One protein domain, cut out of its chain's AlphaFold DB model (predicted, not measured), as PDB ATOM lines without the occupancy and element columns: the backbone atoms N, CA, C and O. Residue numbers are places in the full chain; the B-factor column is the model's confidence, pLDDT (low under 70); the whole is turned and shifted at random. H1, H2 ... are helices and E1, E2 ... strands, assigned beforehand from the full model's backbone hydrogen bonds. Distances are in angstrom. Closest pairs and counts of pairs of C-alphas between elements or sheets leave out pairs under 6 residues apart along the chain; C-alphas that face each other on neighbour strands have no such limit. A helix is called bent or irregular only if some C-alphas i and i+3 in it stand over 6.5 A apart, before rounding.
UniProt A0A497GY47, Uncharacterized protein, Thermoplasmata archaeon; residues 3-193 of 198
ATOM      1  N   GLU A   3     -40.960   4.452   0.614       59.16
ATOM      2  CA  GLU A   3     -42.267   3.970   0.110       59.16
ATOM      3  C   GLU A   3     -42.944   4.982  -0.827       59.16
ATOM      4  O   GLU A   3     -43.275   4.647  -1.956       59.16
ATOM      5  N   ASP A   4     -42.990   6.259  -0.434       75.44
ATOM      6  CA  ASP A   4     -43.621   7.335  -1.219       75.44
ATOM      7  C   ASP A   4     -42.967   7.575  -2.598       75.44
ATOM      8  O   ASP A   4     -43.581   8.138  -3.498       75.44
ATOM      9  N   TRP A   5     -41.714   7.154  -2.801       81.06
ATOM     10  CA  TRP A   5     -41.060   7.256  -4.108       81.06
ATOM     11  C   TRP A   5     -41.340   6.038  -4.993       81.06
ATOM     12  O   TRP A   5     -41.593   6.204  -6.186       81.06
ATOM     13  N   ALA A   6     -41.336   4.831  -4.420       86.62
ATOM     14  CA  ALA A   6     -41.640   3.603  -5.152       86.62
ATOM     15  C   ALA A   6     -43.097   3.576  -5.638       86.62
ATOM     16  O   ALA A   6     -43.338   3.241  -6.797       86.62
ATOM     17  N   ASP A   7     -44.038   4.020  -4.802       90.38
ATOM     18  CA  ASP A   7     -45.462   4.082  -5.151       90.38
ATOM     19  C   ASP A   7     -45.714   5.073  -6.299       90.38
ATOM     20  O   ASP A   7     -46.378   4.741  -7.281       90.38
ATOM     21  N   LYS A   8     -45.067   6.248  -6.266       88.25
ATOM     22  CA  LYS A   8     -45.119   7.234  -7.364       88.25
ATOM     23  C   LYS A   8     -44.556   6.695  -8.678       88.25
ATOM     24  O   LYS A   8     -45.064   7.034  -9.748       88.25
ATOM     25  N   ILE A   9     -43.502   5.877  -8.626       90.38
ATOM     26  CA  ILE A   9     -42.981   5.198  -9.821       90.38
ATOM     27  C   ILE A   9     -43.984   4.155 -10.313       90.38
ATOM     28  O   ILE A   9     -44.225   4.093 -11.515       90.38
ATOM     29  N   GLY A  10     -44.575   3.367  -9.411       90.88
ATOM     30  CA  GLY A  10     -45.602   2.378  -9.743       90.88
ATOM     31  C   GLY A  10     -46.761   3.000 -10.517       90.88
ATOM     32  O   GLY A  10     -47.053   2.571 -11.632       90.88
ATOM     33  N   GLU A  11     -47.333   4.088  -9.998       92.12
ATOM     34  CA  GLU A  11     -48.414   4.829 -10.663       92.12
ATOM     35  C   GLU A  11     -47.993   5.391 -12.032       92.12
ATOM     36  O   GLU A  11     -48.743   5.317 -13.011       92.12
ATOM     37  N   ALA A  12     -46.775   5.936 -12.140       89.62
ATOM     38  CA  ALA A  12     -46.256   6.456 -13.404       89.62
ATOM     39  C   ALA A  12     -46.054   5.348 -14.453       89.62
ATOM     40  O   ALA A  12     -46.356   5.551 -15.634       89.62
ATOM     41  N   LEU A  13     -45.571   4.175 -14.031       92.12
ATOM     42  CA  LEU A  13     -45.396   3.006 -14.892       92.12
ATOM     43  C   LEU A  13     -46.738   2.442 -15.354       92.12
ATOM     44  O   LEU A  13     -46.875   2.141 -16.537       92.12
ATOM     45  N   GLU A  14     -47.736   2.341 -14.474       92.25
ATOM     46  CA  GLU A  14     -49.083   1.883 -14.836       92.25
ATOM     47  C   GLU A  14     -49.751   2.823 -15.837       92.25
ATOM     48  O   GLU A  14     -50.270   2.378 -16.864       92.25
ATOM     49  N   LYS A  15     -49.664   4.137 -15.602       92.19
ATOM     50  CA  LYS A  15     -50.180   5.132 -16.548       92.19
ATOM     51  C   LYS A  15     -49.497   5.015 -17.909       92.19
ATOM     52  O   LYS A  15     -50.171   5.067 -18.938       92.19
ATOM     53  N   LYS A  16     -48.171   4.829 -17.930       90.75
ATOM     54  CA  LYS A  16     -47.431   4.663 -19.184       90.75
ATOM     55  C   LYS A  16     -47.757   3.338 -19.872       90.75
ATOM     56  O   LYS A  16     -47.843   3.304 -21.096       90.75
ATOM     57  N   LEU A  17     -47.966   2.267 -19.110       88.12
ATOM     58  CA  LEU A  17     -48.365   0.960 -19.626       88.12
ATOM     59  C   LEU A  17     -49.710   1.043 -20.351       88.12
ATOM     60  O   LEU A  17     -49.830   0.513 -21.454       88.12
ATOM     61  N   GLU A  18     -50.695   1.719 -19.762       90.75
ATOM     62  CA  GLU A  18     -52.023   1.865 -20.364       90.75
ATOM     63  C   GLU A  18     -51.984   2.716 -21.641       90.75
ATOM     64  O   GLU A  18     -52.518   2.318 -22.676       90.75
ATOM     65  N   GLU A  19     -51.249   3.833 -21.613       88.19
ATOM     66  CA  GLU A  19     -51.010   4.676 -22.793       88.19
ATOM     67  C   GLU A  19     -50.360   3.876 -23.935       88.19
ATOM     68  O   GLU A  19     -50.799   3.931 -25.087       88.19
ATOM     69  N   VAL A  20     -49.330   3.086 -23.621       86.44
ATOM     70  CA  VAL A  20     -48.635   2.248 -24.607       86.44
ATOM     71  C   VAL A  20     -49.557   1.152 -25.144       86.44
ATOM     72  O   VAL A  20     -49.546   0.896 -26.347       86.44
ATOM     73  N   ARG A  21     -50.383   0.522 -24.303       87.88
ATOM     74  CA  ARG A  21     -51.324  -0.526 -24.729       87.88
ATOM     75  C   ARG A  21     -52.350  -0.017 -25.734       87.88
ATOM     76  O   ARG A  21     -52.528  -0.651 -26.775       87.88
ATOM     77  N   GLU A  22     -52.989   1.116 -25.463       87.38
ATOM     78  CA  GLU A  22     -53.991   1.686 -26.374       87.38
ATOM     79  C   GLU A  22     -53.361   2.168 -27.693       87.38
ATOM     80  O   GLU A  22     -53.901   1.917 -28.780       87.38
ATOM     81  N   ASN A  23     -52.156   2.745 -27.632       86.50
ATOM     82  CA  ASN A  23     -51.396   3.105 -28.830       86.50
ATOM     83  C   ASN A  23     -51.047   1.869 -29.674       86.50
ATOM     84  O   ASN A  23     -51.297   1.848 -30.883       86.50
ATOM     85  N   LEU A  24     -50.531   0.804 -29.051       87.38
ATOM     86  CA  LEU A  24     -50.199  -0.448 -29.739       87.38
ATOM     87  C   LEU A  24     -51.430  -1.109 -30.356       87.38
ATOM     88  O   LEU A  24     -51.359  -1.616 -31.474       87.38
ATOM     89  N   LYS A  25     -52.570  -1.090 -29.664       89.00
ATOM     90  CA  LYS A  25     -53.838  -1.626 -30.174       89.00
ATOM     91  C   LYS A  25     -54.286  -0.894 -31.438       89.00
ATOM     92  O   LYS A  25     -54.639  -1.545 -32.422       89.00
ATOM     93  N   THR A  26     -54.207   0.436 -31.437       88.44
ATOM     94  CA  THR A  26     -54.564   1.269 -32.595       88.44
ATOM     95  C   THR A  26     -53.634   1.013 -33.780       88.44
ATOM     96  O   THR A  26     -54.097   0.763 -34.895       88.44
ATOM     97  N   LEU A  27     -52.321   0.996 -33.540       90.31
ATOM     98  CA  LEU A  27     -51.313   0.726 -34.567       90.31
ATOM     99  C   LEU A  27     -51.448  -0.686 -35.149       90.31
ATOM    100  O   LEU A  27     -51.427  -0.854 -36.367       90.31
ATOM    101  N   ASN A  28     -51.658  -1.696 -34.303       92.88
ATOM    102  CA  ASN A  28     -51.878  -3.070 -34.754       92.88
ATOM    103  C   ASN A  28     -53.165  -3.203 -35.567       92.88
ATOM    104  O   ASN A  28     -53.174  -3.925 -36.561       92.88
ATOM    105  N   SER A  29     -54.232  -2.489 -35.198       93.69
ATOM    106  CA  SER A  29     -55.463  -2.460 -35.992       93.69
ATOM    107  C   SER A  29     -55.213  -1.895 -37.392       93.69
ATOM    108  O   SER A  29     -55.607  -2.522 -38.374       93.69
ATOM    109  N   LYS A  30     -54.493  -0.770 -37.500       94.31
ATOM    110  CA  LYS A  30     -54.130  -0.174 -38.797       94.31
ATOM    111  C   LYS A  30     -53.239  -1.078 -39.632       94.31
ATOM    112  O   LYS A  30     -53.504  -1.299 -40.810       94.31
ATOM    113  N   ARG A  31     -52.210  -1.664 -39.020       95.69
ATOM    114  CA  ARG A  31     -51.328  -2.620 -39.696       95.69
ATOM    115  C   ARG A  31     -52.097  -3.830 -40.211       95.69
ATOM    116  O   ARG A  31     -51.868  -4.256 -41.338       95.69
ATOM    117  N   ARG A  32     -53.024  -4.362 -39.409       96.06
ATOM    118  CA  ARG A  32     -53.897  -5.475 -39.797       96.06
ATOM    119  C   ARG A  32     -54.725  -5.122 -41.024       96.06
ATOM    120  O   ARG A  32     -54.753  -5.908 -41.963       96.06
ATOM    121  N   GLU A  33     -55.379  -3.967 -41.009       95.44
ATOM    122  CA  GLU A  33     -56.211  -3.489 -42.112       95.44
ATOM    123  C   GLU A  33     -55.406  -3.331 -43.405       95.44
ATOM    124  O   GLU A  33     -55.744  -3.950 -44.414       95.44
ATOM    125  N   ILE A  34     -54.289  -2.596 -43.347       96.38
ATOM    126  CA  ILE A  34     -53.411  -2.371 -44.502       96.38
ATOM    127  C   ILE A  34     -52.916  -3.704 -45.062       96.38
ATOM    128  O   ILE A  34     -53.079  -3.965 -46.250       96.38
ATOM    129  N   ASN A  35     -52.360  -4.578 -44.219       96.88
ATOM    130  CA  ASN A  35     -51.818  -5.863 -44.662       96.88
ATOM    131  C   ASN A  35     -52.887  -6.751 -45.301       96.88
ATOM    132  O   ASN A  35     -52.642  -7.384 -46.328       96.88
ATOM    133  N   ARG A  36     -54.077  -6.791 -44.698       95.44
ATOM    134  CA  ARG A  36     -55.208  -7.587 -45.174       95.44
ATOM    135  C   ARG A  36     -55.642  -7.159 -46.570       95.44
ATOM    136  O   ARG A  36     -55.766  -8.003 -47.457       95.44
ATOM    137  N   GLU A  37     -55.891  -5.870 -46.765       94.69
ATOM    138  CA  GLU A  37     -56.374  -5.366 -48.050       94.69
ATOM    139  C   GLU A  37     -55.267  -5.356 -49.109       94.69
ATOM    140  O   GLU A  37     -55.527  -5.668 -50.272       94.69
ATOM    141  N   PHE A  38     -54.015  -5.119 -48.707       95.62
ATOM    142  CA  PHE A  38     -52.868  -5.208 -49.606       95.62
ATOM    143  C   PHE A  38     -52.666  -6.628 -50.147       95.62
ATOM    144  O   PHE A  38     -52.518  -6.800 -51.354       95.62
ATOM    145  N   LEU A  39     -52.749  -7.666 -49.304       95.38
ATOM    146  CA  LEU A  39     -52.652  -9.064 -49.754       95.38
ATOM    147  C   LEU A  39     -53.762  -9.441 -50.741       95.38
ATOM    148  O   LEU A  39     -53.488 -10.078 -51.759       95.38
ATOM    149  N   LYS A  40     -55.005  -9.014 -50.488       93.19
ATOM    150  CA  LYS A  40     -56.109  -9.224 -51.439       93.19
ATOM    151  C   LYS A  40     -55.848  -8.529 -52.775       93.19
ATOM    152  O   LYS A  40     -56.121  -9.111 -53.825       93.19
ATOM    153  N   ALA A  41     -55.354  -7.292 -52.744       93.38
ATOM    154  CA  ALA A  41     -55.026  -6.546 -53.953       93.38
ATOM    155  C   ALA A  41     -53.910  -7.247 -54.740       93.38
ATOM    156  O   ALA A  41     -54.071  -7.497 -55.934       93.38
ATOM    157  N   LEU A  42     -52.830  -7.651 -54.065       94.62
ATOM    158  CA  LEU A  42     -51.729  -8.389 -54.681       94.62
ATOM    159  C   LEU A  42     -52.172  -9.725 -55.271       94.62
ATOM    160  O   LEU A  42     -51.678 -10.088 -56.329       94.62
ATOM    161  N   TRP A  43     -53.115 -10.432 -54.649       94.31
ATOM    162  CA  TRP A  43     -53.675 -11.653 -55.229       94.31
ATOM    163  C   TRP A  43     -54.362 -11.388 -56.567       94.31
ATOM    164  O   TRP A  43     -54.101 -12.085 -57.543       94.31
ATOM    165  N   LYS A  44     -55.193 -10.342 -56.647       92.88
ATOM    166  CA  LYS A  44     -55.851  -9.954 -57.905       92.88
ATOM    167  C   LYS A  44     -54.835  -9.553 -58.976       92.88
ATOM    168  O   LYS A  44     -54.973  -9.959 -60.128       92.88
ATOM    169  N   ILE A  45     -53.806  -8.798 -58.594       94.56
ATOM    170  CA  ILE A  45     -52.704  -8.421 -59.490       94.56
ATOM    171  C   ILE A  45     -51.959  -9.673 -59.965       94.56
ATOM    172  O   ILE A  45     -51.764  -9.849 -61.160       94.56
ATOM    173  N   HIS A  46     -51.611 -10.579 -59.053       94.31
ATOM    174  CA  HIS A  46     -50.965 -11.852 -59.362       94.31
ATOM    175  C   HIS A  46     -51.760 -12.653 -60.403       94.31
ATOM    176  O   HIS A  46     -51.175 -13.103 -61.385       94.31
ATOM    177  N   GLN A  47     -53.083 -12.787 -60.238       93.06
ATOM    178  CA  GLN A  47     -53.927 -13.478 -61.222       93.06
ATOM    179  C   GLN A  47     -53.872 -12.804 -62.598       93.06
ATOM    180  O   GLN A  47     -53.732 -13.481 -63.613       93.06
ATOM    181  N   LYS A  48     -53.887 -11.467 -62.649       94.69
ATOM    182  CA  LYS A  48     -53.765 -10.728 -63.915       94.69
ATOM    183  C   LYS A  48     -52.417 -10.940 -64.597       94.69
ATOM    184  O   LYS A  48     -52.375 -11.125 -65.807       94.69
ATOM    185  N   PHE A  49     -51.326 -10.961 -63.840       95.00
ATOM    186  CA  PHE A  49     -49.997 -11.274 -64.370       95.00
ATOM    187  C   PHE A  49     -49.921 -12.715 -64.902       95.00
ATOM    188  O   PHE A  49     -49.333 -12.955 -65.957       95.00
ATOM    189  N   LEU A  50     -50.582 -13.664 -64.236       92.88
ATOM    190  CA  LEU A  50     -50.644 -15.051 -64.691       92.88
ATOM    191  C   LEU A  50     -51.334 -15.189 -66.062       92.88
ATOM    192  O   LEU A  50     -50.870 -15.970 -66.892       92.88
ATOM    193  N   GLU A  51     -52.380 -14.398 -66.340       94.06
ATOM    194  CA  GLU A  51     -53.086 -14.389 -67.637       94.06
ATOM    195  C   GLU A  51     -52.166 -14.057 -68.827       94.06
ATOM    196  O   GLU A  51     -52.407 -14.521 -69.940       94.06
ATOM    197  N   VAL A  52     -51.098 -13.282 -68.604       93.12
ATOM    198  CA  VAL A  52     -50.118 -12.906 -69.644       93.12
ATOM    199  C   VAL A  52     -48.849 -13.764 -69.613       93.12
ATOM    200  O   VAL A  52     -47.877 -13.459 -70.303       93.12
ATOM    201  N   GLY A  53     -48.847 -14.850 -68.833       90.62
ATOM    202  CA  GLY A  53     -47.713 -15.767 -68.714       90.62
ATOM    203  C   GLY A  53     -46.576 -15.255 -67.830       90.62
ATOM    204  O   GLY A  53     -45.473 -15.794 -67.897       90.62
ATOM    205  N   ALA A  54     -46.813 -14.230 -67.006       92.69
ATOM    206  CA  ALA A  54     -45.849 -13.808 -65.999       92.69
ATOM    207  C   ALA A  54     -45.937 -14.714 -64.762       92.69
ATOM    208  O   ALA A  54     -47.021 -15.061 -64.284       92.69
ATOM    209  N   HIS A  55     -44.781 -15.095 -64.226       92.62
ATOM    210  CA  HIS A  55     -44.675 -15.995 -63.083       92.62
ATOM    211  C   HIS A  55     -44.340 -15.208 -61.823       92.62
ATOM    212  O   HIS A  55     -43.174 -15.000 -61.497       92.62
ATOM    213  N   MET A  56     -45.373 -14.784 -61.100       94.19
ATOM    214  CA  MET A  56     -45.226 -14.015 -59.866       94.19
ATOM    215  C   MET A  56     -45.308 -14.924 -58.635       94.19
ATOM    216  O   MET A  56     -46.013 -15.929 -58.629       94.19
ATOM    217  N   VAL A  57     -44.607 -14.563 -57.564       95.00
ATOM    218  CA  VAL A  57     -44.611 -15.271 -56.278       95.00
ATOM    219  C   VAL A  57     -44.918 -14.283 -55.164       95.00
ATOM    220  O   VAL A  57     -44.266 -13.249 -55.052       95.00
ATOM    221  N   MET A  58     -45.897 -14.609 -54.325       96.00
ATOM    222  CA  MET A  58     -46.221 -13.821 -53.136       96.00
ATOM    223  C   MET A  58     -45.467 -14.335 -51.909       96.00
ATOM    224  O   MET A  58     -45.337 -15.545 -51.723       96.00
ATOM    225  N   ASP A  59     -45.032 -13.413 -51.057       95.44
ATOM    226  CA  ASP A  59     -44.459 -13.689 -49.739       95.44
ATOM    227  C   ASP A  59     -45.090 -12.730 -48.710       95.44
ATOM    228  O   ASP A  59     -44.941 -11.519 -48.872       95.44
ATOM    229  N   PRO A  60     -45.851 -13.191 -47.701       95.88
ATOM    230  CA  PRO A  60     -46.115 -14.587 -47.358       95.88
ATOM    231  C   PRO A  60     -46.925 -15.324 -48.440       95.88
ATOM    232  O   PRO A  60     -47.780 -14.720 -49.106       95.88
ATOM    233  N   PRO A  61     -46.702 -16.639 -48.617       94.12
ATOM    234  CA  PRO A  61     -47.401 -17.418 -49.626       94.12
ATOM    235  C   PRO A  61     -48.908 -17.509 -49.316       94.12
ATOM    236  O   PRO A  61     -49.290 -17.555 -48.144       94.12
ATOM    237  N   PRO A  62     -49.785 -17.601 -50.337       92.31
ATOM    238  CA  PRO A  62     -51.244 -17.584 -50.165       92.31
ATOM    239  C   PRO A  62     -51.789 -18.584 -49.140       92.31
ATOM    240  O   PRO A  62     -52.731 -18.274 -48.419       92.31
ATOM    241  N   VAL A  63     -51.157 -19.756 -49.022       91.12
ATOM    242  CA  VAL A  63     -51.526 -20.813 -48.064       91.12
ATOM    243  C   VAL A  63     -51.488 -20.358 -46.596       91.12
ATOM    244  O   VAL A  63     -52.206 -20.907 -45.756       91.12
ATOM    245  N   GLU A  64     -50.681 -19.347 -46.270       91.75
ATOM    246  CA  GLU A  64     -50.536 -18.849 -44.901       91.75
ATOM    247  C   GLU A  64     -51.666 -17.928 -44.450       91.75
ATOM    248  O   GLU A  64     -51.875 -17.775 -43.246       91.75
ATOM    249  N   TRP A  65     -52.368 -17.283 -45.379       93.50
ATOM    250  CA  TRP A  65     -53.294 -16.191 -45.063       93.50
ATOM    251  C   TRP A  65     -54.635 -16.287 -45.793       93.50
ATOM    252  O   TRP A  65     -55.592 -15.603 -45.421       93.50
ATOM    253  N   GLY A  66     -54.737 -17.152 -46.797       90.62
ATOM    254  CA  GLY A  66     -55.925 -17.325 -47.610       90.62
ATOM    255  C   GLY A  66     -56.254 -18.784 -47.906       90.62
ATOM    256  O   GLY A  66     -55.464 -19.705 -47.707       90.62
ATOM    257  N   ILE A  67     -57.481 -18.978 -48.369       86.38
ATOM    258  CA  ILE A  67     -58.068 -20.235 -48.805       86.38
ATOM    259  C   ILE A  67     -58.571 -19.974 -50.220       86.38
ATOM    260  O   ILE A  67     -59.481 -19.165 -50.424       86.38
ATOM    261  N   ALA A  68     -57.951 -20.628 -51.200       78.56
ATOM    262  CA  ALA A  68     -58.376 -20.519 -52.587       78.56
ATOM    263  C   ALA A  68     -59.772 -21.134 -52.739       78.56
ATOM    264  O   ALA A  68     -60.024 -22.244 -52.258       78.56
ATOM    265  N   THR A  69     -60.688 -20.420 -53.389       77.50
ATOM    266  CA  THR A  69     -62.018 -20.955 -53.685       77.50
ATOM    267  C   THR A  69     -61.993 -21.700 -55.018       77.50
ATOM    268  O   THR A  69     -61.655 -21.093 -56.026       77.50
ATOM    269  N   PRO A  70     -62.386 -22.986 -55.088       67.75
ATOM    270  CA  PRO A  70     -62.289 -23.768 -56.326       67.75
ATOM    271  C   PRO A  70     -63.093 -23.220 -57.513       67.75
ATOM    272  O   PRO A  70     -62.829 -23.603 -58.648       67.75
ATOM    273  N   GLN A  71     -64.104 -22.383 -57.258       62.22
ATOM    274  CA  GLN A  71     -65.014 -21.854 -58.280       62.22
ATOM    275  C   GLN A  71     -64.820 -20.358 -58.583       62.22
ATOM    276  O   GLN A  71     -65.636 -19.787 -59.301       62.22
ATOM    277  N   SER A  72     -63.802 -19.703 -58.018       70.31
ATOM    278  CA  SER A  72     -63.584 -18.264 -58.199       70.31
ATOM    279  C   SER A  72     -62.103 -17.915 -58.081       70.31
ATOM    280  O   SER A  72     -61.406 -18.473 -57.236       70.31
ATOM    281  N   ASP A  73     -61.657 -16.934 -58.868       73.69
ATOM    282  CA  ASP A  73     -60.326 -16.320 -58.748       73.69
ATOM    283  C   ASP A  73     -60.181 -15.484 -57.464       73.69
ATOM    284  O   ASP A  73     -59.134 -14.893 -57.189       73.69
ATOM    285  N   GLU A  74     -61.235 -15.409 -56.653       80.19
ATOM    286  CA  GLU A  74     -61.201 -14.792 -55.340       80.19
ATOM    287  C   GLU A  74     -60.482 -15.675 -54.313       80.19
ATOM    288  O   GLU A  74     -60.501 -16.905 -54.343       80.19
ATOM    289  N   ILE A  75     -59.837 -15.015 -53.354       86.38
ATOM    290  CA  ILE A  75     -59.234 -15.677 -52.205       86.38
ATOM    291  C   ILE A  75     -60.046 -15.342 -50.964       86.38
ATOM    292  O   ILE A  75     -60.237 -14.171 -50.615       86.38
ATOM    293  N   LYS A  76     -60.533 -16.376 -50.278       90.00
ATOM    294  CA  LYS A  76     -61.154 -16.190 -48.972       90.00
ATOM    295  C   LYS A  76     -60.044 -16.047 -47.945       90.00
ATOM    296  O   LYS A  76     -59.184 -16.914 -47.837       90.00
ATOM    297  N   LEU A  77     -60.059 -14.968 -47.175       91.50
ATOM    298  CA  LEU A  77     -59.092 -14.808 -46.098       91.50
ATOM    299  C   LEU A  77     -59.360 -15.786 -44.961       91.50
ATOM    300  O   LEU A  77     -60.507 -16.114 -44.658       91.50
ATOM    301  N   ARG A  78     -58.278 -16.226 -44.332       92.12
ATOM    302  CA  ARG A  78     -58.323 -17.038 -43.125       92.12
ATOM    303  C   ARG A  78     -58.745 -16.194 -41.925       92.12
ATOM    304  O   ARG A  78     -58.180 -15.126 -41.695       92.12
ATOM    305  N   ASP A  79     -59.704 -16.698 -41.155       88.31
ATOM    306  CA  ASP A  79     -60.216 -16.018 -39.959       88.31
ATOM    307  C   ASP A  79     -59.298 -16.219 -38.734       88.31
ATOM    308  O   ASP A  79     -59.375 -15.463 -37.769       88.31
ATOM    309  N   ASP A  80     -58.402 -17.214 -38.770       91.25
ATOM    310  CA  ASP A  80     -57.474 -17.570 -37.687       91.25
ATOM    311  C   ASP A  80     -56.133 -16.813 -37.728       91.25
ATOM    312  O   ASP A  80     -55.250 -17.057 -36.905       91.25
ATOM    313  N   ILE A  81     -55.957 -15.894 -38.681       92.94
ATOM    314  CA  ILE A  81     -54.688 -15.203 -38.922       92.94
ATOM    315  C   ILE A  81     -54.762 -13.746 -38.471       92.94
ATOM    316  O   ILE A  81     -55.575 -12.961 -38.959       92.94
ATOM    317  N   ASP A  82     -53.833 -13.345 -37.599       93.25
ATOM    318  CA  ASP A  82     -53.600 -11.927 -37.336       93.25
ATOM    319  C   ASP A  82     -52.705 -11.320 -38.420       93.25
ATOM    320  O   ASP A  82     -51.482 -11.466 -38.400       93.25
ATOM    321  N   PHE A  83     -53.311 -10.589 -39.357       94.88
ATOM    322  CA  PHE A  83     -52.588  -9.910 -40.435       94.88
ATOM    323  C   PHE A  83     -51.591  -8.860 -39.928       94.88
ATOM    324  O   PHE A  83     -50.654  -8.531 -40.658       94.88
ATOM    325  N   ALA A  84     -51.716  -8.371 -38.686       94.81
ATOM    326  CA  ALA A  84     -50.726  -7.466 -38.101       94.81
ATOM    327  C   ALA A  84     -49.345  -8.120 -37.925       94.81
ATOM    328  O   ALA A  84     -48.341  -7.415 -37.846       94.81
ATOM    329  N   ARG A  85     -49.265  -9.460 -37.907       93.88
ATOM    330  CA  ARG A  85     -48.002 -10.191 -37.723       93.88
ATOM    331  C   ARG A  85     -47.010  -9.981 -38.869       93.88
ATOM    332  O   ARG A  85     -45.804 -10.027 -38.648       93.88
ATOM    333  N   PHE A  86     -47.498  -9.738 -40.088       95.38
ATOM    334  CA  PHE A  86     -46.642  -9.619 -41.267       95.38
ATOM    335  C   PHE A  86     -45.896  -8.282 -41.246       95.38
ATOM    336  O   PHE A  86     -46.502  -7.206 -41.236       95.38
ATOM    337  N   SER A  87     -44.570  -8.331 -41.129       94.00
ATOM    338  CA  SER A  87     -43.681  -7.154 -41.171       94.00
ATOM    339  C   SER A  87     -43.329  -6.744 -42.588       94.00
ATOM    340  O   SER A  87     -43.038  -5.576 -42.821       94.00
ATOM    341  N   SER A  88     -43.408  -7.684 -43.524       96.12
ATOM    342  CA  SER A  88     -43.176  -7.471 -44.941       96.12
ATOM    343  C   SER A  88     -44.157  -8.313 -45.747       96.12
ATOM    344  O   SER A  88     -44.482  -9.433 -45.353       96.12
ATOM    345  N   ILE A  89     -44.624  -7.760 -46.860       97.75
ATOM    346  CA  ILE A  89     -45.437  -8.422 -47.877       97.75
ATOM    347  C   ILE A  89     -44.815  -8.090 -49.232       97.75
ATOM    348  O   ILE A  89     -44.513  -6.929 -49.508       97.75
ATOM    349  N   MET A  90     -44.614  -9.093 -50.078       97.38
ATOM    350  CA  MET A  90     -43.909  -8.962 -51.344       97.38
ATOM    351  C   MET A  90     -44.638  -9.687 -52.471       97.38
ATOM    352  O   MET A  90     -45.201 -10.762 -52.272       97.38
ATOM    353  N   LEU A  91     -44.570  -9.109 -53.667       97.50
ATOM    354  CA  LEU A  91     -44.887  -9.765 -54.931       97.50
ATOM    355  C   LEU A  91     -43.609  -9.765 -55.770       97.50
ATOM    356  O   LEU A  91     -43.114  -8.699 -56.121       97.50
ATOM    357  N   ILE A  92     -43.063 -10.946 -56.032       95.94
ATOM    358  CA  ILE A  92     -41.744 -11.164 -56.630       95.94
ATOM    359  C   ILE A  92     -41.926 -11.770 -58.016       95.94
ATOM    360  O   ILE A  92     -42.569 -12.806 -58.155       95.94
ATOM    361  N   ASP A  93     -41.313 -11.175 -59.026       94.56
ATOM    362  CA  ASP A  93     -41.279 -11.702 -60.381       94.56
ATOM    363  C   ASP A  93     -40.218 -12.801 -60.516       94.56
ATOM    364  O   ASP A  93     -39.056 -12.661 -60.115       94.56
ATOM    365  N   ARG A  94     -40.633 -13.949 -61.048       91.50
ATOM    366  CA  ARG A  94     -39.796 -15.120 -61.333       91.50
ATOM    367  C   ARG A  94     -39.766 -15.465 -62.822       91.50
ATOM    368  O   ARG A  94     -39.274 -16.533 -63.186       91.50
ATOM    369  N   THR A  95     -40.254 -14.576 -63.679       88.25
ATOM    370  CA  THR A  95     -40.278 -14.755 -65.131       88.25
ATOM    371  C   THR A  95     -38.854 -14.695 -65.687       88.25
ATOM    372  O   THR A  95     -38.191 -13.660 -65.634       88.25
ATOM    373  N   GLN A  96     -38.358 -15.818 -66.213       79.69
ATOM    374  CA  GLN A  96     -36.970 -15.931 -66.687       79.69
ATOM    375  C   GLN A  96     -36.741 -15.222 -68.025       79.69
ATOM    376  O   GLN A  96     -35.714 -14.571 -68.207       79.69
ATOM    377  N   ASP A  97     -37.722 -15.289 -68.925       72.69
ATOM    378  CA  ASP A  97     -37.600 -14.836 -70.319       72.69
ATOM    379  C   ASP A  97     -37.368 -13.322 -70.472       72.69
ATOM    380  O   ASP A  97     -36.996 -12.854 -71.545       72.69
ATOM    381  N   LEU A  98     -37.586 -12.553 -69.401       67.81
ATOM    382  CA  LEU A  98     -37.555 -11.089 -69.384       67.81
ATOM    383  C   LEU A  98     -36.352 -10.488 -68.653       67.81
ATOM    384  O   LEU A  98     -36.235  -9.266 -68.570       67.81
ATOM    385  N   GLY A  99     -35.485 -11.316 -68.062       66.62
ATOM    386  CA  GLY A  99     -34.418 -10.826 -67.179       66.62
ATOM    387  C   GLY A  99     -34.938 -10.086 -65.934       66.62
ATOM    388  O   GLY A  99     -34.155  -9.461 -65.228       66.62
ATOM    389  N   ALA A 100     -36.242 -10.170 -65.652       63.88
ATOM    390  CA  ALA A 100     -36.920  -9.563 -64.505       63.88
ATOM    391  C   ALA A 100     -36.853 -10.444 -63.242       63.88
ATOM    392  O   ALA A 100     -37.545 -10.210 -62.253       63.88
ATOM    393  N   LEU A 101     -36.007 -11.481 -63.268       81.06
ATOM    394  CA  LEU A 101     -35.880 -12.466 -62.204       81.06
ATOM    395  C   LEU A 101     -35.468 -11.797 -60.885       81.06
ATOM    396  O   LEU A 101     -34.296 -11.508 -60.653       81.06
ATOM    397  N   GLY A 102     -36.428 -11.646 -59.979       84.44
ATOM    398  CA  GLY A 102     -36.227 -11.071 -58.655       84.44
ATOM    399  C   GLY A 102     -36.701  -9.630 -58.500       84.44
ATOM    400  O   GLY A 102     -36.620  -9.131 -57.375       84.44
ATOM    401  N   ASP A 103     -37.218  -8.985 -59.549       93.25
ATOM    402  CA  ASP A 103     -37.919  -7.708 -59.391       93.25
ATOM    403  C   ASP A 103     -39.108  -7.904 -58.445       93.25
ATOM    404  O   ASP A 103     -39.791  -8.926 -58.491       93.25
ATOM    405  N   ALA A 104     -39.338  -6.972 -57.523       95.75
ATOM    406  CA  ALA A 104     -40.354  -7.157 -56.497       95.75
ATOM    407  C   ALA A 104     -41.019  -5.857 -56.062       95.75
ATOM    408  O   ALA A 104     -40.342  -4.872 -55.777       95.75
ATOM    409  N   LEU A 105     -42.336  -5.900 -55.887       97.56
ATOM    410  CA  LEU A 105     -43.076  -4.925 -55.092       97.56
ATOM    411  C   LEU A 105     -43.018  -5.351 -53.625       97.56
ATOM    412  O   LEU A 105     -43.287  -6.510 -53.314       97.56
ATOM    413  N   VAL A 106     -42.677  -4.431 -52.728       97.38
ATOM    414  CA  VAL A 106     -42.529  -4.688 -51.292       97.38
ATOM    415  C   VAL A 106     -43.321  -3.653 -50.503       97.38
ATOM    416  O   VAL A 106     -43.088  -2.456 -50.651       97.38
ATOM    417  N   LEU A 107     -44.202  -4.120 -49.622       97.62
ATOM    418  CA  LEU A 107     -44.738  -3.349 -48.506       97.62
ATOM    419  C   LEU A 107     -44.050  -3.826 -47.233       97.62
ATOM    420  O   LEU A 107     -44.086  -5.016 -46.927       97.62
ATOM    421  N   ARG A 108     -43.438  -2.920 -46.476       96.56
ATOM    422  CA  ARG A 108     -42.791  -3.240 -45.200       96.56
ATOM    423  C   ARG A 108     -43.166  -2.244 -44.114       96.56
ATOM    424  O   ARG A 108     -43.385  -1.066 -44.383       96.56
ATOM    425  N   HIS A 109     -43.198  -2.730 -42.883       95.50
ATOM    426  CA  HIS A 109     -43.378  -1.918 -41.685       95.50
ATOM    427  C   HIS A 109     -42.013  -1.674 -41.050       95.50
ATOM    428  O   HIS A 109     -41.304  -2.628 -40.724       95.50
ATOM    429  N   THR A 110     -41.633  -0.411 -40.905       94.44
ATOM    430  CA  THR A 110     -40.341   0.019 -40.350       94.44
ATOM    431  C   THR A 110     -40.555   0.941 -39.152       94.44
ATOM    432  O   THR A 110     -41.679   1.328 -38.841       94.44
ATOM    433  N   MET A 111     -39.474   1.265 -38.446       92.69
ATOM    434  CA  MET A 111     -39.468   2.264 -37.378       92.69
ATOM    435  C   MET A 111     -38.527   3.397 -37.776       92.69
ATOM    436  O   MET A 111     -37.392   3.140 -38.183       92.69
ATOM    437  N   GLU A 112     -38.983   4.638 -37.645       91.31
ATOM    438  CA  GLU A 112     -38.164   5.841 -37.787       91.31
ATOM    439  C   GLU A 112     -38.167   6.593 -36.455       91.31
ATOM    440  O   GLU A 112     -39.140   7.254 -36.085       91.31
ATOM    441  N   GLY A 113     -37.095   6.398 -35.681       90.12
ATOM    442  CA  GLY A 113     -37.115   6.694 -34.248       90.12
ATOM    443  C   GLY A 113     -38.216   5.880 -33.565       90.12
ATOM    444  O   GLY A 113     -38.273   4.660 -33.718       90.12
ATOM    445  N   ASP A 114     -39.125   6.575 -32.884       87.88
ATOM    446  CA  ASP A 114     -40.282   5.975 -32.211       87.88
ATOM    447  C   ASP A 114     -41.555   5.962 -33.075       87.88
ATOM    448  O   ASP A 114     -42.622   5.580 -32.595       87.88
ATOM    449  N   THR A 115     -41.469   6.369 -34.347       93.00
ATOM    450  CA  THR A 115     -42.628   6.426 -35.248       93.00
ATOM    451  C   THR A 115     -42.689   5.169 -36.115       93.00
ATOM    452  O   THR A 115     -41.799   4.960 -36.945       93.00
ATOM    453  N   PRO A 116     -43.726   4.322 -35.979       94.62
ATOM    454  CA  PRO A 116     -43.956   3.221 -36.902       94.62
ATOM    455  C   PRO A 116     -44.341   3.761 -38.275       94.62
ATOM    456  O   PRO A 116     -45.246   4.590 -38.395       94.62
ATOM    457  N   MET A 117     -43.690   3.253 -39.310       96.44
ATOM    458  CA  MET A 117     -43.874   3.662 -40.696       96.44
ATOM    459  C   MET A 117     -44.370   2.483 -41.527       96.44
ATOM    460  O   MET A 117     -44.013   1.331 -41.276       96.44
ATOM    461  N   VAL A 118     -45.151   2.786 -42.559       97.06
ATOM    462  CA  VAL A 118     -45.393   1.877 -43.678       97.06
ATOM    463  C   VAL A 118     -44.643   2.403 -44.895       97.06
ATOM    464  O   VAL A 118     -44.744   3.577 -45.259       97.06
ATOM    465  N   GLU A 119     -43.862   1.525 -45.510       96.62
ATOM    466  CA  GLU A 119     -43.079   1.807 -46.704       96.62
ATOM    467  C   GLU A 119     -43.501   0.870 -47.824       96.62
ATOM    468  O   GLU A 119     -43.597  -0.343 -47.638       96.62
ATOM    469  N   VAL A 120     -43.710   1.444 -49.001       97.06
ATOM    470  CA  VAL A 120     -43.973   0.728 -50.242       97.06
ATOM    471  C   VAL A 120     -42.869   1.083 -51.221       97.06
ATOM    472  O   VAL A 120     -42.581   2.262 -51.442       97.06
ATOM    473  N   LEU A 121     -42.224   0.070 -51.786       97.00
ATOM    474  CA  LEU A 121     -41.087   0.239 -52.681       97.00
ATOM    475  C   LEU A 121     -41.047  -0.845 -53.754       97.00
ATOM    476  O   LEU A 121     -41.574  -1.942 -53.565       97.00
ATOM    477  N   PHE A 122     -40.346  -0.550 -54.842       97.00
ATOM    478  CA  PHE A 122     -39.914  -1.555 -55.805       97.00
ATOM    479  C   PHE A 122     -38.452  -1.917 -55.576       97.00
ATOM    480  O   PHE A 122     -37.614  -1.049 -55.340       97.00
ATOM    481  N   ARG A 123     -38.139  -3.208 -55.653       94.31
ATOM    482  CA  ARG A 123     -36.775  -3.723 -55.750       94.31
ATOM    483  C   ARG A 123     -36.549  -4.175 -57.176       94.31
ATOM    484  O   ARG A 123     -37.287  -5.033 -57.647       94.31
ATOM    485  N   LEU A 124     -35.541  -3.624 -57.832       92.06
ATOM    486  CA  LEU A 124     -35.116  -4.047 -59.158       92.06
ATOM    487  C   LEU A 124     -33.849  -4.880 -59.010       92.06
ATOM    488  O   LEU A 124     -32.869  -4.416 -58.424       92.06
ATOM    489  N   TYR A 125     -33.879  -6.115 -59.497       87.88
ATOM    490  CA  TYR A 125     -32.708  -6.976 -59.547       87.88
ATOM    491  C   TYR A 125     -31.685  -6.392 -60.523       87.88
ATOM    492  O   TYR A 125     -32.023  -6.022 -61.651       87.88
ATOM    493  N   GLU A 126     -30.437  -6.295 -60.071       82.88
ATOM    494  CA  GLU A 126     -29.327  -5.807 -60.888       82.88
ATOM    495  C   GLU A 126     -28.417  -6.949 -61.327       82.88
ATOM    496  O   GLU A 126     -28.176  -7.135 -62.517       82.88
ATOM    497  N   ALA A 127     -27.870  -7.687 -60.359       78.50
ATOM    498  CA  ALA A 127     -26.843  -8.690 -60.601       78.50
ATOM    499  C   ALA A 127     -26.630  -9.598 -59.383       78.50
ATOM    500  O   ALA A 127     -27.065  -9.304 -58.270       78.50
ATOM    501  N   GLU A 128     -25.851 -10.656 -59.586       81.00
ATOM    502  CA  GLU A 128     -25.197 -11.414 -58.524       81.00
ATOM    503  C   GLU A 128     -23.727 -10.983 -58.426       81.00
ATOM    504  O   GLU A 128     -23.007 -10.939 -59.427       81.00
ATOM    505  N   LYS A 129     -23.267 -10.643 -57.220       80.50
ATOM    506  CA  LYS A 129     -21.871 -10.282 -56.937       80.50
ATOM    507  C   LYS A 129     -21.274 -11.262 -55.937       80.50
ATOM    508  O   LYS A 129     -21.897 -11.587 -54.931       80.50
ATOM    509  N   TYR A 130     -20.053 -11.716 -56.210       81.69
ATOM    510  CA  TYR A 130     -19.307 -12.571 -55.294       81.69
ATOM    511  C   TYR A 130     -18.519 -11.734 -54.283       81.69
ATOM    512  O   TYR A 130     -17.655 -10.936 -54.655       81.69
ATOM    513  N   TYR A 131     -18.777 -11.963 -53.000       80.31
ATOM    514  CA  TYR A 131     -18.062 -11.363 -51.881       80.31
ATOM    515  C   TYR A 131     -17.191 -12.430 -51.220       80.31
ATOM    516  O   TYR A 131     -17.685 -13.464 -50.777       80.31
ATOM    517  N   LYS A 132     -15.880 -12.169 -51.121       82.56
ATOM    518  CA  LYS A 132     -14.855 -13.148 -50.698       82.56
ATOM    519  C   LYS A 132     -15.198 -13.928 -49.418       82.56
ATOM    520  O   LYS A 132     -14.780 -15.076 -49.306       82.56
ATOM    521  N   TYR A 133     -15.923 -13.319 -48.480       86.56
ATOM    522  CA  TYR A 133     -16.285 -13.920 -47.191       86.56
ATOM    523  C   TYR A 133     -17.784 -14.187 -47.015       86.56
ATOM    524  O   TYR A 133     -18.171 -14.779 -46.016       86.56
ATOM    525  N   GLU A 134     -18.623 -13.767 -47.964       77.75
ATOM    526  CA  GLU A 134     -20.085 -13.846 -47.839       77.75
ATOM    527  C   GLU A 134     -20.741 -14.610 -49.001       77.75
ATOM    528  O   GLU A 134     -21.951 -14.805 -49.015       77.75
ATOM    529  N   GLY A 135     -19.941 -15.069 -49.967       86.12
ATOM    530  CA  GLY A 135     -20.411 -15.832 -51.116       86.12
ATOM    531  C   GLY A 135     -21.100 -14.967 -52.170       86.12
ATOM    532  O   GLY A 135     -20.839 -13.770 -52.301       86.12
ATOM    533  N   TRP A 136     -21.945 -15.605 -52.976       79.94
ATOM    534  CA  TRP A 136     -22.756 -14.928 -53.983       79.94
ATOM    535  C   TRP A 136     -23.920 -14.203 -53.319       79.94
ATOM    536  O   TRP A 136     -24.742 -14.836 -52.660       79.94
ATOM    537  N   LYS A 137     -24.008 -12.892 -53.531       81.12
ATOM    538  CA  LYS A 137     -25.121 -12.062 -53.072       81.12
ATOM    539  C   LYS A 137     -25.855 -11.452 -54.248       81.12
ATOM    540  O   LYS A 137     -25.234 -11.002 -55.213       81.12
ATOM    541  N   LYS A 138     -27.178 -11.395 -54.138       81.25
ATOM    542  CA  LYS A 138     -28.028 -10.684 -55.092       81.25
ATOM    543  C   LYS A 138     -28.045  -9.203 -54.753       81.25
ATOM    544  O   LYS A 138     -28.224  -8.815 -53.601       81.25
ATOM    545  N   VAL A 139     -27.862  -8.377 -55.768       83.44
ATOM    546  CA  VAL A 139     -27.849  -6.924 -55.652       83.44
ATOM    547  C   VAL A 139     -29.150  -6.388 -56.219       83.44
ATOM    548  O   VAL A 139     -29.558  -6.752 -57.324       83.44
ATOM    549  N   TYR A 140     -29.786  -5.524 -55.437       88.25
ATOM    550  CA  TYR A 140     -31.044  -4.890 -55.787       88.25
ATOM    551  C   TYR A 140     -30.928  -3.382 -55.625       88.25
ATOM    552  O   TYR A 140     -30.468  -2.907 -54.584       88.25
ATOM    553  N   SER A 141     -31.444  -2.646 -56.601       91.12
ATOM    554  CA  SER A 141     -31.792  -1.241 -56.414       91.12
ATOM    555  C   SER A 141     -33.181  -1.133 -55.797       91.12
ATOM    556  O   SER A 141     -34.094  -1.852 -56.196       91.12
ATOM    557  N   GLN A 142     -33.352  -0.258 -54.805       93.94
ATOM    558  CA  GLN A 142     -34.638  -0.045 -54.137       93.94
ATOM    559  C   GLN A 142     -35.162   1.347 -54.474       93.94
ATOM    560  O   GLN A 142     -34.439   2.321 -54.308       93.94
ATOM    561  N   PHE A 143     -36.416   1.444 -54.895       96.38
ATOM    562  CA  PHE A 143     -37.064   2.695 -55.277       96.38
ATOM    563  C   PHE A 143     -38.294   2.917 -54.413       96.38
ATOM    564  O   PHE A 143     -39.228   2.112 -54.432       96.38
ATOM    565  N   LEU A 144     -38.280   3.988 -53.623       96.44
ATOM    566  CA  LEU A 144     -39.356   4.294 -52.690       96.44
ATOM    567  C   LEU A 144     -40.558   4.874 -53.436       96.44
ATOM    568  O   LEU A 144     -40.475   5.964 -53.995       96.44
ATOM    569  N   VAL A 145     -41.683   4.162 -53.387       96.81
ATOM    570  CA  VAL A 145     -42.960   4.614 -53.956       96.81
ATOM    571  C   VAL A 145     -43.681   5.514 -52.966       96.81
ATOM    572  O   VAL A 145     -44.123   6.608 -53.303       96.81
ATOM    573  N   LYS A 146     -43.803   5.051 -51.718       95.88
ATOM    574  CA  LYS A 146     -44.497   5.789 -50.664       95.88
ATOM    575  C   LYS A 146     -43.935   5.426 -49.298       95.88
ATOM    576  O   LYS A 146     -43.673   4.260 -49.018       95.88
ATOM    577  N   LYS A 147     -43.801   6.429 -48.434       96.50
ATOM    578  CA  LYS A 147     -43.478   6.276 -47.014       96.50
ATOM    579  C   LYS A 147     -44.411   7.167 -46.211       96.50
ATOM    580  O   LYS A 147     -44.558   8.346 -46.528       96.50
ATOM    581  N   THR A 148     -45.077   6.613 -45.209       96.81
ATOM    582  CA  THR A 148     -46.043   7.361 -44.391       96.81
ATOM    583  C   THR A 148     -46.058   6.796 -42.972       96.81
ATOM    584  O   THR A 148     -45.906   5.579 -42.817       96.81
ATOM    585  N   PRO A 149     -46.238   7.628 -41.928       96.94
ATOM    586  CA  PRO A 149     -46.501   7.126 -40.586       96.94
ATOM    587  C   PRO A 149     -47.677   6.154 -40.603       96.94
ATOM    588  O   PRO A 149     -48.726   6.443 -41.178       96.94
ATOM    589  N   LEU A 150     -47.528   4.999 -39.955       96.12
ATOM    590  CA  LEU A 150     -48.571   3.974 -39.905       96.12
ATOM    591  C   LEU A 150     -49.869   4.544 -39.328       96.12
ATOM    592  O   LEU A 150     -50.952   4.202 -39.785       96.12
ATOM    593  N   ALA A 151     -49.758   5.454 -38.358       93.94
ATOM    594  CA  ALA A 151     -50.888   6.150 -37.758       93.94
ATOM    595  C   ALA A 151     -51.619   7.105 -38.720       93.94
ATOM    596  O   ALA A 151     -52.740   7.497 -38.419       93.94
ATOM    597  N   GLU A 152     -51.061   7.453 -39.873       94.75
ATOM    598  CA  GLU A 152     -51.669   8.365 -40.857       94.75
ATOM    599  C   GLU A 152     -51.936   7.688 -42.204       94.75
ATOM    600  O   GLU A 152     -52.648   8.236 -43.042       94.75
ATOM    601  N   ALA A 153     -51.397   6.487 -42.401       95.06
ATOM    602  CA  ALA A 153     -51.513   5.743 -43.638       95.06
ATOM    603  C   ALA A 153     -52.975   5.446 -43.993       95.06
ATOM    604  O   ALA A 153     -53.721   4.859 -43.203       95.06
ATOM    605  N   LYS A 154     -53.346   5.828 -45.216       94.12
ATOM    606  CA  LYS A 154     -54.618   5.494 -45.857       94.12
ATOM    607  C   LYS A 154     -54.372   4.501 -46.978       94.12
ATOM    608  O   LYS A 154     -53.366   4.591 -47.687       94.12
ATOM    609  N   LEU A 155     -55.284   3.548 -47.125       92.06
ATOM    610  CA  LEU A 155     -55.160   2.500 -48.129       92.06
ATOM    611  C   LEU A 155     -55.308   3.074 -49.541       92.06
ATOM    612  O   LEU A 155     -54.571   2.675 -50.440       92.06
ATOM    613  N   GLU A 156     -56.213   4.032 -49.714       93.88
ATOM    614  CA  GLU A 156     -56.490   4.704 -50.982       93.88
ATOM    615  C   GLU A 156     -55.222   5.371 -51.521       93.88
ATOM    616  O   GLU A 156     -54.837   5.136 -52.663       93.88
ATOM    617  N   ASP A 157     -54.499   6.091 -50.661       94.69
ATOM    618  CA  ASP A 157     -53.267   6.779 -51.045       94.69
ATOM    619  C   ASP A 157     -52.133   5.803 -51.425       94.69
ATOM    620  O   ASP A 157     -51.220   6.170 -52.167       94.69
ATOM    621  N   ILE A 158     -52.132   4.583 -50.869       94.31
ATOM    622  CA  ILE A 158     -51.183   3.519 -51.240       94.31
ATOM    623  C   ILE A 158     -51.565   2.930 -52.602       94.31
ATOM    624  O   ILE A 158     -50.696   2.716 -53.445       94.31
ATOM    625  N   GLN A 159     -52.854   2.667 -52.820       92.81
ATOM    626  CA  GLN A 159     -53.369   2.117 -54.073       92.81
ATOM    627  C   GLN A 159     -53.164   3.086 -55.240       92.81
ATOM    628  O   GLN A 159     -52.691   2.679 -56.302       92.81
ATOM    629  N   GLU A 160     -53.452   4.369 -55.034       95.19
ATOM    630  CA  GLU A 160     -53.229   5.417 -56.028       95.19
ATOM    631  C   GLU A 160     -51.748   5.493 -56.420       95.19
ATOM    632  O   GLU A 160     -51.419   5.397 -57.602       95.19
ATOM    633  N   ALA A 161     -50.844   5.531 -55.433       95.81
ATOM    634  CA  ALA A 161     -49.400   5.586 -55.672       95.81
ATOM    635  C   ALA A 161     -48.846   4.357 -56.422       95.81
ATOM    636  O   ALA A 161     -47.797   4.441 -57.057       95.81
ATOM    637  N   LEU A 162     -49.535   3.215 -56.353       96.38
ATOM    638  CA  LEU A 162     -49.126   1.969 -57.002       96.38
ATOM    639  C   LEU A 162     -49.758   1.726 -58.369       96.38
ATOM    640  O   LEU A 162     -49.270   0.864 -59.102       96.38
ATOM    641  N   THR A 163     -50.809   2.463 -58.726       96.12
ATOM    642  CA  THR A 163     -51.600   2.192 -59.933       96.12
ATOM    643  C   THR A 163     -50.739   2.249 -61.195       96.12
ATOM    644  O   THR A 163     -50.615   1.248 -61.899       96.12
ATOM    645  N   GLU A 164     -50.084   3.382 -61.457       97.69
ATOM    646  CA  GLU A 164     -49.271   3.551 -62.667       97.69
ATOM    647  C   GLU A 164     -48.021   2.641 -62.689       97.69
ATOM    648  O   GLU A 164     -47.807   1.971 -63.702       97.69
ATOM    649  N   PRO A 165     -47.233   2.500 -61.599       97.56
ATOM    650  CA  PRO A 165     -46.124   1.544 -61.565       97.56
ATOM    651  C   PRO A 165     -46.524   0.105 -61.905       97.56
ATOM    652  O   PRO A 165     -45.820  -0.564 -62.659       97.56
ATOM    653  N   ILE A 166     -47.652  -0.380 -61.375       97.69
ATOM    654  CA  ILE A 166     -48.125  -1.744 -61.645       97.69
ATOM    655  C   ILE A 166     -48.564  -1.882 -63.103       97.69
ATOM    656  O   ILE A 166     -48.253  -2.892 -63.732       97.69
ATOM    657  N   VAL A 167     -49.242  -0.874 -63.662       98.06
ATOM    658  CA  VAL A 167     -49.621  -0.858 -65.084       98.06
ATOM    659  C   VAL A 167     -48.379  -0.905 -65.974       98.06
ATOM    660  O   VAL A 167     -48.347  -1.683 -66.926       98.06
ATOM    661  N   LYS A 168     -47.330  -0.145 -65.642       97.88
ATOM    662  CA  LYS A 168     -46.052  -0.162 -66.373       97.88
ATOM    663  C   LYS A 168     -45.332  -1.498 -66.257       97.88
ATOM    664  O   LYS A 168     -44.793  -1.987 -67.248       97.88
ATOM    665  N   TRP A 169     -45.363  -2.116 -65.080       96.62
ATOM    666  CA  TRP A 169     -44.810  -3.453 -64.883       96.62
ATOM    667  C   TRP A 169     -45.552  -4.492 -65.727       96.62
ATOM    668  O   TRP A 169     -44.937  -5.291 -66.427       96.62
ATOM    669  N   PHE A 170     -46.881  -4.430 -65.738       96.81
ATOM    670  CA  PHE A 170     -47.717  -5.306 -66.551       96.81
ATOM    671  C   PHE A 170     -47.488  -5.100 -68.059       96.81
ATOM    672  O   PHE A 170     -47.343  -6.066 -68.811       96.81
ATOM    673  N   GLU A 171     -47.377  -3.844 -68.505       96.69
ATOM    674  CA  GLU A 171     -47.029  -3.484 -69.885       96.69
ATOM    675  C   GLU A 171     -45.677  -4.081 -70.307       96.69
ATOM    676  O   GLU A 171     -45.567  -4.619 -71.415       96.69
ATOM    677  N   ALA A 172     -44.675  -4.043 -69.423       94.94
ATOM    678  CA  ALA A 172     -43.358  -4.623 -69.670       94.94
ATOM    679  C   ALA A 172     -43.429  -6.136 -69.942       94.94
ATOM    680  O   ALA A 172     -42.752  -6.625 -70.850       94.94
ATOM    681  N   HIS A 173     -44.295  -6.876 -69.239       94.81
ATOM    682  CA  HIS A 173     -44.509  -8.302 -69.513       94.81
ATOM    683  C   HIS A 173     -45.166  -8.553 -70.868       94.81
ATOM    684  O   HIS A 173     -44.692  -9.397 -71.629       94.81
ATOM    685  N   ILE A 174     -46.219  -7.803 -71.203       94.94
ATOM    686  CA  ILE A 174     -46.931  -7.960 -72.481       94.94
ATOM    687  C   ILE A 174     -45.995  -7.691 -73.659       94.94
ATOM    688  O   ILE A 174     -45.968  -8.451 -74.629       94.94
ATOM    689  N   ARG A 175     -45.221  -6.605 -73.583       94.50
ATOM    690  CA  ARG A 175     -44.298  -6.197 -74.651       94.50
ATOM    691  C   ARG A 175     -42.986  -6.971 -74.651       94.50
ATOM    692  O   ARG A 175     -42.213  -6.831 -75.592       94.50
ATOM    693  N   LYS A 176     -42.755  -7.790 -73.623       92.56
ATOM    694  CA  LYS A 176     -41.495  -8.489 -73.373       92.56
ATOM    695  C   LYS A 176     -40.295  -7.539 -73.328       92.56
ATOM    696  O   LYS A 176     -39.228  -7.842 -73.854       92.56
ATOM    697  N   ASP A 177     -40.484  -6.392 -72.688       92.94
ATOM    698  CA  ASP A 177     -39.468  -5.355 -72.581       92.94
ATOM    699  C   ASP A 177     -39.447  -4.772 -71.166       92.94
ATOM    700  O   ASP A 177     -40.248  -3.909 -70.801       92.94
ATOM    701  N   ARG A 178     -38.494  -5.265 -70.368       92.62
ATOM    702  CA  ARG A 178     -38.271  -4.838 -68.983       92.62
ATOM    703  C   ARG A 178     -37.888  -3.356 -68.875       92.62
ATOM    704  O   ARG A 178     -38.169  -2.750 -67.841       92.62
ATOM    705  N   SER A 179     -37.272  -2.764 -69.905       92.94
ATOM    706  CA  SER A 179     -36.791  -1.375 -69.848       92.94
ATOM    707  C   SER A 179     -37.926  -0.383 -69.597       92.94
ATOM    708  O   SER A 179     -37.755   0.533 -68.804       92.94
ATOM    709  N   ILE A 180     -39.128  -0.651 -70.124       94.88
ATOM    710  CA  ILE A 180     -40.330   0.166 -69.890       94.88
ATOM    711  C   ILE A 180     -40.579   0.383 -68.398       94.88
ATOM    712  O   ILE A 180     -40.872   1.496 -67.960       94.88
ATOM    713  N   PHE A 181     -40.473  -0.690 -67.615       95.25
ATOM    714  CA  PHE A 181     -40.712  -0.630 -66.183       95.25
ATOM    715  C   PHE A 181     -39.526  -0.016 -65.437       95.25
ATOM    716  O   PHE A 181     -39.717   0.860 -64.596       95.25
ATOM    717  N   VAL A 182     -38.300  -0.428 -65.771       93.75
ATOM    718  CA  VAL A 182     -37.074   0.070 -65.124       93.75
ATOM    719  C   VAL A 182     -36.906   1.574 -65.327       93.75
ATOM    720  O   VAL A 182     -36.648   2.291 -64.358       93.75
ATOM    721  N   ASP A 183     -37.094   2.060 -66.552       95.88
ATOM    722  CA  ASP A 183     -36.966   3.474 -66.905       95.88
ATOM    723  C   ASP A 183     -38.040   4.301 -66.201       95.88
ATOM    724  O   ASP A 183     -37.748   5.368 -65.649       95.88
ATOM    725  N   TYR A 184     -39.275   3.789 -66.155       97.38
ATOM    726  CA  TYR A 184     -40.364   4.430 -65.428       97.38
ATOM    727  C   TYR A 184     -40.045   4.545 -63.935       97.38
ATOM    728  O   TYR A 184     -40.123   5.642 -63.378       97.38
ATOM    729  N   ILE A 185     -39.642   3.446 -63.290       96.62
ATOM    730  CA  ILE A 185     -39.336   3.441 -61.857       96.62
ATOM    731  C   ILE A 185     -38.162   4.373 -61.537       96.62
ATOM    732  O   ILE A 185     -38.263   5.195 -60.626       96.62
ATOM    733  N   SER A 186     -37.086   4.292 -62.319       94.50
ATOM    734  CA  SER A 186     -35.867   5.079 -62.098       94.50
ATOM    735  C   SER A 186     -36.074   6.578 -62.313       94.50
ATOM    736  O   SER A 186     -35.389   7.384 -61.689       94.50
ATOM    737  N   SER A 187     -37.019   6.963 -63.176       96.31
ATOM    738  CA  SER A 187     -37.301   8.372 -63.480       96.31
ATOM    739  C   SER A 187     -38.302   9.017 -62.519       96.31
ATOM    740  O   SER A 187     -38.288  10.235 -62.364       96.31
ATOM    741  N   ASN A 188     -39.188   8.228 -61.899       97.06
ATOM    742  CA  ASN A 188     -40.314   8.755 -61.113       97.06
ATOM    743  C   ASN A 188     -40.162   8.572 -59.599       97.06
ATOM    744  O   ASN A 188     -40.865   9.241 -58.842       97.06
ATOM    745  N   PHE A 189     -39.263   7.698 -59.136       96.38
ATOM    746  CA  PHE A 189     -39.123   7.381 -57.715       96.38
ATOM    747  C   PHE A 189     -37.705   7.583 -57.202       96.38
ATOM    748  O   PHE A 189     -36.716   7.385 -57.904       96.38
ATOM    749  N   GLN A 190     -37.609   7.943 -55.923       92.69
ATOM    750  CA  GLN A 190     -36.326   8.102 -55.257       92.69
ATOM    751  C   GLN A 190     -35.663   6.735 -55.070       92.69
ATOM    752  O   GLN A 190     -36.192   5.869 -54.366       92.69
ATOM    753  N   GLN A 191     -34.467   6.573 -55.634       93.06
ATOM    754  CA  GLN A 191     -33.600   5.448 -55.312       93.06
ATOM    755  C   GLN A 191     -33.109   5.588 -53.865       93.06
ATOM    756  O   GLN A 191     -32.545   6.610 -53.469       93.06
ATOM    757  N   LEU A 192     -33.352   4.562 -53.059       88.19
ATOM    758  CA  LEU A 192     -32.794   4.440 -51.720       88.19
ATOM    759  C   LEU A 192     -31.353   3.944 -51.822       88.19
ATOM    760  O   LEU A 192     -31.020   3.180 -52.730       88.19
ATOM    761  N   GLU A 193     -30.509   4.337 -50.867       74.31
ATOM    762  CA  GLU A 193     -29.152   3.799 -50.788       74.31
ATOM    763  C   GLU A 193     -29.189   2.268 -50.803       74.31
ATOM    764  O   GLU A 193     -29.986   1.642 -50.093       74.31
TER     765      GLU A 193
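AT A GLANCE: This is residues 3 to 193 of the 198 residues of an uncharacterized protein of Thermoplasmata archaeon (UniProt A0A497GY47). One very long helix, H1, runs along a twisted six-stranded sheet and then reaches far beyond it: residues 3 to 22 stick out as a free helical arm, while residues 27 to 50 pack on the sheet. The helical hairpin H2 and H3 covers another part of that sheet, over the long, bent hairpin E6 and E7, and the small hairpin E2 and E3 lies beside H1. The printed part has 191 residues with three named helices and eight named strands, in the order H1 E1 E2 E3 E4 E5 E6 E7 H2 H3 E8, and its class is mixed, helices and strands. The large sheet has the order E1 E4 E5 E6 E7 E8 and the small one E2 E3, both antiparallel. The whole is loose, with a radius of gyration of the C-alphas of 20.3 A, and spans 74 by 50 by 33 A.

HOW THE PARTS SIT: H1, residues 3 to 51, is on the sheet that holds E1, residues 56 to 59, and E4, residues 88 to 93. Its height over the sheet is 5.1 A, and it runs along the strands, at 5 degrees to E4 on the local plane. It lies over E4, and only just over E1, on which 3 of its C-alphas fall. The closest C-alphas of H1 and E4 are those of Leu 42 and Leu 91, 7.0 A apart. E2, residues 66 to 68, and E3, residues 75 to 77, form a hairpin, with N 67 and O 76 at 2.7 A, within hydrogen-bond range. The closest C-alphas of H1 and E3 are those of Lys 40 and Ile 75, 7.2 A apart. E1 and E4 are antiparallel neighbours, with N 57 and O 92 at 2.8 A. E4 is followed by E5, residues 104 to 112, E6, residues 115 to 131, and E7, residues 135 to 149, in a meander, each strand the antiparallel neighbour of the one before. Its pairs include N 89 and O 107 at 2.8 A, N 106 and O 121 at 2.8 A, and N 124 and O 141 at 2.8 A. E5 bends by 56 degrees at residue 109, E6 by 94 degrees at 127 and E7 by 75 degrees at 145. H2, residues 155 to 175, lies over E6 and E7 at a height over the sheet of 9.1 A; the C-alphas of Val 145 and Ala 161, the closest of E7 and H2, are 6.7 A apart. H2 is irregular, with C-alphas 161 and 164 7.3 A apart. H1, with residues 34 to 49 alone, and H2 only just touch, with 3 pairs of C-alphas within 8 A, the closest being Ile 34 and Leu 155 at 6.3 A. H3, residues 179 to 188, forms a helical hairpin with H2, which touches it with residues 165 to 172 alone; the C-alphas of Trp 169 and Phe 181 are closest, at 5.1 A. H3 also lies over E6 and E7, slantwise to the strands at 40 degrees to E7 on the local plane. With H1, H2 and H3 on one face, the large sheet makes two layers, one of strands and one of helices. E8, residues 190 to 192, is an edge strand, antiparallel to E7, with N 192 and O 142 at 2.8 A. Every O i to N i+4 pair is within hydrogen-bond range in H3, against 44 of 45 in H1 and 15 of 17 in H2.

IN THESE COORDINATES: H1 begins at C-alpha 3, (-42.267, 3.970, 0.110), and ends at C-alpha 51, (-53.086, -14.389, -67.637), 71.0 A away. From first to last C-alpha E5 measures 22.9 A, E6 34.6 A, E7 36.3 A and H2 30.0 A. E8 ends at C-alpha 192, (-32.794, 4.440, -51.720).

THE WHOLE: The C-alphas of Glu 3 and Arg 175 are the two farthest apart, at 75.5 A. Without residues 3 to 22 the body spans 46 by 43 by 34 A. The printed part has no cut, and no link is long. The mean pLDDT of the printed part is 90.8; residues 3, 70 to 71 and 98 to 100 are under 70.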